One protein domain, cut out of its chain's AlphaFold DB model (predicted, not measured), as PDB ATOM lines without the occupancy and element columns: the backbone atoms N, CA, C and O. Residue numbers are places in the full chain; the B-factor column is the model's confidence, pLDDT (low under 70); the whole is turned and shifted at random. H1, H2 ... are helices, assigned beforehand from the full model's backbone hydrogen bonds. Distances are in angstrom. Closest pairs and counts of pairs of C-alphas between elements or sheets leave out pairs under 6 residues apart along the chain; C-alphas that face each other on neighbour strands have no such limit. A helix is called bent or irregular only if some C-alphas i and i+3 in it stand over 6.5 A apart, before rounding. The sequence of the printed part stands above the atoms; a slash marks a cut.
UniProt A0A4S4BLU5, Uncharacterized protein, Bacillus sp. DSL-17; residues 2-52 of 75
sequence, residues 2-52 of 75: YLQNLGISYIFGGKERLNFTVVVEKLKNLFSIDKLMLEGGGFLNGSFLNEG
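What this domain is: This is residues 2 to 52 of the 75 residues of an uncharacterized protein of Bacillus sp. DSL-17 (UniProt A0A4S4BLU5). Two helices, H2 and H3, come near each other at a corner like a loose L, and a free arm that begins with the small helical turn H1 sticks out with residues 2 to 8 and makes much of the length. From this arm a long stretch with no named element, residues 6 to 19, leads to H2; after H2 the link folds back past that helix to reach H3. The printed part has 51 residues with three named helices, H1, H2 and H3 in chain order, and no named strand. Its class is all helix, though under half of the residues, 25 of 51, are in named elements. It is only just loose, close to compact, with a radius of gyration of the C-alphas of 12.3 A and spans of 34 by 25 by 21 A.

How they stand to each other: Start at Tyr 2, where H1, residues 2 to 5, stands free together with residues 6 to 8. Go on to H2, residues 20 to 31, and you find it apart from H1. H3, residues 42 to 50, is apart from H1 too. Look next at Phe 20 and Phe 48, whose C-alphas, 6.6 A apart, are the closest of H2 and H3. These two helices are close but not clearly touching, with 2 pairs of C-alphas within 8 A. Their lines are about perpendicular, at 87 degrees, and their centres are 16.4 A apart. In H2 and H3 every O i to N i+4 pair is within hydrogen-bond range; H1 is too short for such a pair, and its 1 pair of O i and N i+3 is within range.

Where its parts are: Find C-alpha 2 at (107.407, 84.531, 85.994); from there H1 runs through its 4 residues to Asn 5, 5.3 A from first to last C-alpha. Move on to C-alpha 20 at (105.559, 107.914, 81.882), where H2 begins; this longest helix has 12 residues and measures 15.7 A to Phe 31. H3 begins at Gly 42 and runs 11.8 A through 9 residues to C-alpha 50 at (109.673, 116.587, 84.000). No helix is bent or irregular.

The domain as a whole: Compare Asn 5 with Gly 52: their C-alphas are the two farthest apart, at 35.3 A. From Tyr 2 to Gly 52, the first and last printed residues, the C-alphas are 33.3 A apart. The link from H1 to H2, 14 residues, is long, and the link from H2 to H3, 10 residues, is short. The printed part has no cut. In the B-factor column you find a mean pLDDT of the printed part of 95.0, and no printed residue is under 70.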
ATOM      1  N   TYR A   2     107.365  84.504  84.516       96.00
ATOM      2  CA  TYR A   2     107.407  84.531  85.994       96.00
ATOM      3  C   TYR A   2     106.226  85.295  86.627       96.00
ATOM      4  O   TYR A   2     105.444  84.702  87.359       96.00
ATOM      5  N   LEU A   3     106.035  86.575  86.278       96.81
ATOM      6  CA  LEU A   3     104.940  87.396  86.824       96.81
ATOM      7  C   LEU A   3     103.549  86.858  86.456       96.81
ATOM      8  O   LEU A   3     102.649  86.866  87.286       96.81
ATOM      9  N   GLN A   4     103.397  86.319  85.239       94.75
ATOM     10  CA  GLN A   4     102.149  85.683  84.798       94.75
ATOM     11  C   GLN A   4     101.798  84.456  85.649       94.75
ATOM     12  O   GLN A   4     100.649  84.308  86.048       94.75
ATOM     13  N   ASN A   5     102.784  83.613  85.978       97.12
ATOM     14  CA  ASN A   5     102.567  82.436  86.824       97.12
ATOM     15  C   ASN A   5     102.162  82.809  88.259       97.12
ATOM     16  O   ASN A   5     101.526  82.010  88.936       97.12
ATOM     17  N   LEU A   6     102.521  84.014  88.713       97.75
ATOM     18  CA  LEU A   6     102.121  84.561  90.010       97.75
ATOM     19  C   LEU A   6     100.797  85.341  89.958       97.75
ATOM     20  O   LEU A   6     100.369  85.867  90.981       97.75
ATOM     21  N   GLY A   7     100.158  85.460  88.788       96.25
ATOM     22  CA  GLY A   7      98.942  86.262  88.622       96.25
ATOM     23  C   GLY A   7      99.166  87.771  88.787       96.25
ATOM     24  O   GLY A   7      98.217  88.512  89.030       96.25
ATOM     25  N   ILE A   8     100.411  88.241  88.664       96.75
ATOM     26  CA  ILE A   8     100.755  89.656  88.816       96.75
ATOM     27  C   ILE A   8     100.515  90.367  87.485       96.75
ATOM     28  O   ILE A   8     101.122  90.032  86.465       96.75
ATOM     29  N   SER A   9      99.645  91.378  87.509       94.44
ATOM     30  CA  SER A   9      99.403  92.252  86.361       94.44
ATOM     31  C   SER A   9     100.598  93.171  86.124       94.44
ATOM     32  O   SER A   9     101.143  93.751  87.059       94.44
ATOM     33  N   TYR A  10     100.997  93.326  84.865       95.00
ATOM     34  CA  TYR A  10     102.078  94.224  84.471       95.00
ATOM     35  C   TYR A  10     101.770  94.868  83.120       95.00
ATOM     36  O   TYR A  10     101.053  94.308  82.289       95.00
ATOM     37  N   ILE A  11     102.338  96.049  82.895       95.44
ATOM     38  CA  ILE A  11     102.221  96.800  81.645       95.44
ATOM     39  C   ILE A  11     103.600  97.200  81.139       95.44
ATOM     40  O   ILE A  11     104.551  97.329  81.903       95.44
ATOM     41  N   PHE A  12     103.692  97.430  79.834       95.31
ATOM     42  CA  PHE A  12     104.887  97.984  79.208       95.31
ATOM     43  C   PHE A  12     104.678  99.465  78.911       95.31
ATOM     44  O   PHE A  12     103.713  99.829  78.239       95.31
ATOM     45  N   GLY A  13     105.588 100.305  79.393       95.44
ATOM     46  CA  GLY A  13     105.521 101.763  79.284       95.44
ATOM     47  C   GLY A  13     106.435 102.373  78.227       95.44
ATOM     48  O   GLY A  13     106.731 103.550  78.309       95.44
ATOM     49  N   GLY A  14     106.959 101.595  77.282       94.06
ATOM     50  CA  GLY A  14     107.918 102.080  76.291       94.06
ATOM     51  C   GLY A  14     108.631 100.933  75.582       94.06
ATOM     52  O   GLY A  14     108.264  99.772  75.769       94.06
ATOM     53  N   LYS A  15     109.616 101.262  74.739       91.94
ATOM     54  CA  LYS A  15     110.402 100.272  73.978       91.94
ATOM     55  C   LYS A  15     111.763 100.020  74.620       91.94
ATOM     56  O   LYS A  15     112.022  98.925  75.094       91.94
ATOM     57  N   GLU A  16     112.601 101.051  74.651       95.56
ATOM     58  CA  GLU A  16     113.950 100.995  75.240       95.56
ATOM     59  C   GLU A  16     114.017 101.699  76.596       95.56
ATOM     60  O   GLU A  16     114.801 101.330  77.466       95.56
ATOM     61  N   ARG A  17     113.182 102.726  76.773       91.94
ATOM     62  CA  ARG A  17     113.058 103.520  77.995       91.94
ATOM     63  C   ARG A  17     111.592 103.654  78.369       91.94
ATOM     64  O   ARG A  17     110.722 103.552  77.503       91.94
ATOM     65  N   LEU A  18     111.342 103.889  79.653       92.62
ATOM     66  CA  LEU A  18     110.025 104.261  80.152       92.62
ATOM     67  C   LEU A  18     109.591 105.603  79.553       92.62
ATOM     68  O   LEU A  18     110.382 106.538  79.471       92.62
ATOM     69  N   ASN A  19     108.331 105.659  79.146       95.50
ATOM     70  CA  ASN A  19     107.581 106.859  78.821       95.50
ATOM     71  C   ASN A  19     106.433 106.925  79.834       95.50
ATOM     72  O   ASN A  19     105.541 106.067  79.819       95.50
ATOM     73  N   PHE A  20     106.494 107.882  80.759       95.31
ATOM     74  CA  PHE A  20     105.559 107.914  81.882       95.31
ATOM     75  C   PHE A  20     104.151 108.312  81.444       95.31
ATOM     76  O   PHE A  20     103.183 107.761  81.968       95.31
ATOM     77  N   THR A  21     104.031 109.138  80.408       95.75
ATOM     78  CA  THR A  21     102.751 109.487  79.774       95.75
ATOM     79  C   THR A  21     101.999 108.233  79.302       95.75
ATOM     80  O   THR A  21     100.853 107.997  79.684       95.75
ATOM     81  N   VAL A  22     102.669 107.337  78.570       96.69
ATOM     82  CA  VAL A  22     102.075 106.064  78.117       96.69
ATOM     83  C   VAL A  22     101.724 105.156  79.298       96.69
ATOM     84  O   VAL A  22     100.745 104.407  79.241       96.69
ATOM     85  N   VAL A  23     102.524 105.177  80.368       96.50
ATOM     86  CA  VAL A  23     102.229 104.405  81.583       96.50
ATOM     87  C   VAL A  23     100.929 104.885  82.216       96.50
ATOM     88  O   VAL A  23     100.048 104.054  82.439       96.50
ATOM     89  N   VAL A  24     100.772 106.187  82.470       96.69
ATOM     90  CA  VAL A  24      99.565 106.712  83.131       96.69
ATOM     91  C   VAL A  24      98.314 106.523  82.273       96.69
ATOM     92  O   VAL A  24      97.278 106.114  82.797       96.69
ATOM     93  N   GLU A  25      98.419 106.675  80.949       97.00
ATOM     94  CA  GLU A  25      97.326 106.368  80.016       97.00
ATOM     95  C   GLU A  25      96.887 104.901  80.114       97.00
ATOM     96  O   GLU A  25      95.693 104.589  80.145       97.00
ATOM     97  N   LYS A  26      97.843 103.969  80.192       97.50
ATOM     98  CA  LYS A  26      97.542 102.539  80.346       97.50
ATOM     99  C   LYS A  26      96.950 102.219  81.709       97.50
ATOM    100  O   LYS A  26      96.031 101.406  81.771       97.50
ATOM    101  N   LEU A  27      97.441 102.842  82.779       97.50
ATOM    102  CA  LEU A  27      96.885 102.670  84.123       97.50
ATOM    103  C   LEU A  27      95.413 103.099  84.169       97.50
ATOM    104  O   LEU A  27      94.568 102.352  84.668       97.50
ATOM    105  N   LYS A  28      95.087 104.237  83.553       97.56
ATOM    106  CA  LYS A  28      93.707 104.702  83.396       97.56
ATOM    107  C   LYS A  28      92.864 103.720  82.582       97.56
ATOM    108  O   LYS A  28      91.818 103.280  83.045       97.56
ATOM    109  N   ASN A  29      93.312 103.346  81.386       98.06
ATOM    110  CA  ASN A  29      92.481 102.591  80.442       98.06
ATOM    111  C   ASN A  29      92.317 101.108  80.801       98.06
ATOM    112  O   ASN A  29      91.270 100.527  80.531       98.06
ATOM    113  N   LEU A  30      93.345 100.480  81.379       97.56
ATOM    114  CA  LEU A  30      93.336  99.044  81.676       97.56
ATOM    115  C   LEU A  30      92.861  98.737  83.095       97.56
ATOM    116  O   LEU A  30      92.305  97.667  83.326       97.56
ATOM    117  N   PHE A  31      93.075  99.660  84.036       96.56
ATOM    118  CA  PHE A  31      92.791  99.432  85.454       96.56
ATOM    119  C   PHE A  31      91.819 100.453  86.053       96.56
ATOM    120  O   PHE A  31      91.505 100.350  87.234       96.56
ATOM    121  N   SER A  32      91.313 101.412  85.265       97.56
ATOM    122  CA  SER A  32      90.425 102.487  85.745       97.56
ATOM    123  C   SER A  32      91.032 103.283  86.907       97.56
ATOM    124  O   SER A  32      90.336 103.679  87.839       97.56
ATOM    125  N   ILE A  33      92.352 103.490  86.874       97.75
ATOM    126  CA  ILE A  33      93.055 104.289  87.880       97.75
ATOM    127  C   ILE A  33      92.918 105.764  87.507       97.75
ATOM    128  O   ILE A  33      93.487 106.222  86.518       97.75
ATOM    129  N   ASP A  34      92.164 106.495  88.323       97.12
ATOM    130  CA  ASP A  34      91.876 107.918  88.111       97.12
ATOM    131  C   ASP A  34      92.822 108.848  88.870       97.12
ATOM    132  O   ASP A  34      93.004 109.997  88.479       97.12
ATOM    133  N   LYS A  35      93.397 108.363  89.974       96.81
ATOM    134  CA  LYS A  35      94.315 109.114  90.833       96.81
ATOM    135  C   LYS A  35      95.498 108.231  91.183       96.81
ATOM    136  O   LYS A  35      95.312 107.092  91.612       96.81
ATOM    137  N   LEU A  36      96.698 108.772  91.019       95.94
ATOM    138  CA  LEU A  36      97.950 108.099  91.328       95.94
ATOM    139  C   LEU A  36      98.698 108.902  92.392       95.94
ATOM    140  O   LEU A  36      98.823 110.115  92.275       95.94
ATOM    141  N   MET A  37      99.202 108.214  93.411       95.75
ATOM    142  CA  MET A  37     100.038 108.804  94.453       95.75
ATOM    143  C   MET A  37     101.496 108.409  94.207       95.75
ATOM    144  O   MET A  37     101.795 107.227  94.032       95.75
ATOM    145  N   LEU A  38     102.388 109.401  94.150       95.12
ATOM    146  CA  LEU A  38     103.812 109.217  93.864       95.12
ATOM    147  C   LEU A  38     104.636 109.323  95.152       95.12
ATOM    148  O   LEU A  38     105.006 110.411  95.584       95.12
ATOM    149  N   GLU A  39     104.962 108.178  95.744       91.12
ATOM    150  CA  GLU A  39     105.675 108.102  97.032       91.12
ATOM    151  C   GLU A  39     107.211 108.167  96.905       91.12
ATOM    152  O   GLU A  39     107.921 108.208  97.905       91.12
ATOM    153  N   GLY A  40     107.754 108.210  95.685       84.50
ATOM    154  CA  GLY A  40     109.198 108.267  95.436       84.50
ATOM    155  C   GLY A  40     109.783 107.006  94.793       84.50
ATOM    156  O   GLY A  40     109.067 106.105  94.366       84.50
ATOM    157  N   GLY A  41     111.112 106.894  94.677       90.88
ATOM    158  CA  GLY A  41     112.133 107.864  95.108       90.88
ATOM    159  C   GLY A  41     112.261 109.109  94.216       90.88
ATOM    160  O   GLY A  41     111.541 109.270  93.230       90.88
ATOM    161  N   GLY A  42     113.215 109.994  94.533       88.69
ATOM    162  CA  GLY A  42     113.374 111.296  93.861       88.69
ATOM    163  C   GLY A  42     113.528 111.227  92.335       88.69
ATOM    164  O   GLY A  42     113.034 112.104  91.633       88.69
ATOM    165  N   PHE A  43     114.137 110.161  91.801       90.94
ATOM    166  CA  PHE A  43     114.245 109.946  90.353       90.94
ATOM    167  C   PHE A  43     112.884 109.686  89.686       90.94
ATOM    168  O   PHE A  43     112.594 110.254  88.634       90.94
ATOM    169  N   LEU A  44     112.040 108.852  90.305       92.44
ATOM    170  CA  LEU A  44     110.696 108.559  89.807       92.44
ATOM    171  C   LEU A  44     109.852 109.834  89.827       92.44
ATOM    172  O   LEU A  44     109.357 110.261  88.787       92.44
ATOM    173  N   ASN A  45     109.768 110.483  90.990       94.19
ATOM    174  CA  ASN A  45     108.964 111.693  91.165       94.19
ATOM    175  C   ASN A  45     109.451 112.822  90.245       94.19
ATOM    176  O   ASN A  45     108.644 113.490  89.603       94.19
ATOM    177  N   GLY A  46     110.770 112.989  90.104       93.00
ATOM    178  CA  GLY A  46     111.361 113.958  89.183       93.00
ATOM    179  C   GLY A  46     111.056 113.667  87.711       93.00
ATOM    180  O   GLY A  46     110.880 114.600  86.934       93.00
ATOM    181  N   SER A  47     110.935 112.396  87.319       93.38
ATOM    182  CA  SER A  47     110.581 112.025  85.943       93.38
ATOM    183  C   SER A  47     109.130 112.379  85.606       93.38
ATOM    184  O   SER A  47     108.875 112.942  84.544       93.38
ATOM    185  N   PHE A  48     108.193 112.131  86.527       95.75
ATOM    186  CA  PHE A  48     106.800 112.576  86.380       95.75
ATOM    187  C   PHE A  48     106.695 114.103  86.343       95.75
ATOM    188  O   PHE A  48     105.963 114.643  85.515       95.75
ATOM    189  N   LEU A  49     107.461 114.800  87.192       94.81
ATOM    190  CA  LEU A  49     107.526 116.260  87.177       94.81
ATOM    191  C   LEU A  49     108.028 116.786  85.825       94.81
ATOM    192  O   LEU A  49     107.438 117.706  85.267       94.81
ATOM    193  N   ASN A  50     109.091 116.188  85.281       94.75
ATOM    194  CA  ASN A  50     109.673 116.587  84.000       94.75
ATOM    195  C   ASN A  50     108.724 116.350  82.811       94.75
ATOM    196  O   ASN A  50     108.774 117.094  81.836       94.75
ATOM    197  N   GLU A  51     107.862 115.334  82.886       95.00
ATOM    198  CA  GLU A  51     106.810 115.088  81.888       95.00
ATOM    199  C   GLU A  51     105.527 115.910  82.131       95.00
ATOM    200  O   GLU A  51     104.593 115.818  81.340       95.00
ATOM    201  N   GLY A  52     105.461 116.733  83.186       96.06
ATOM    202  CA  GLY A  52     104.277 117.546  83.497       96.06
ATOM    203  C   GLY A  52     103.076 116.733  83.991       96.06
ATOM    204  O   GLY A  52     101.941 117.164  83.832       96.06
TER     205      GLY A  52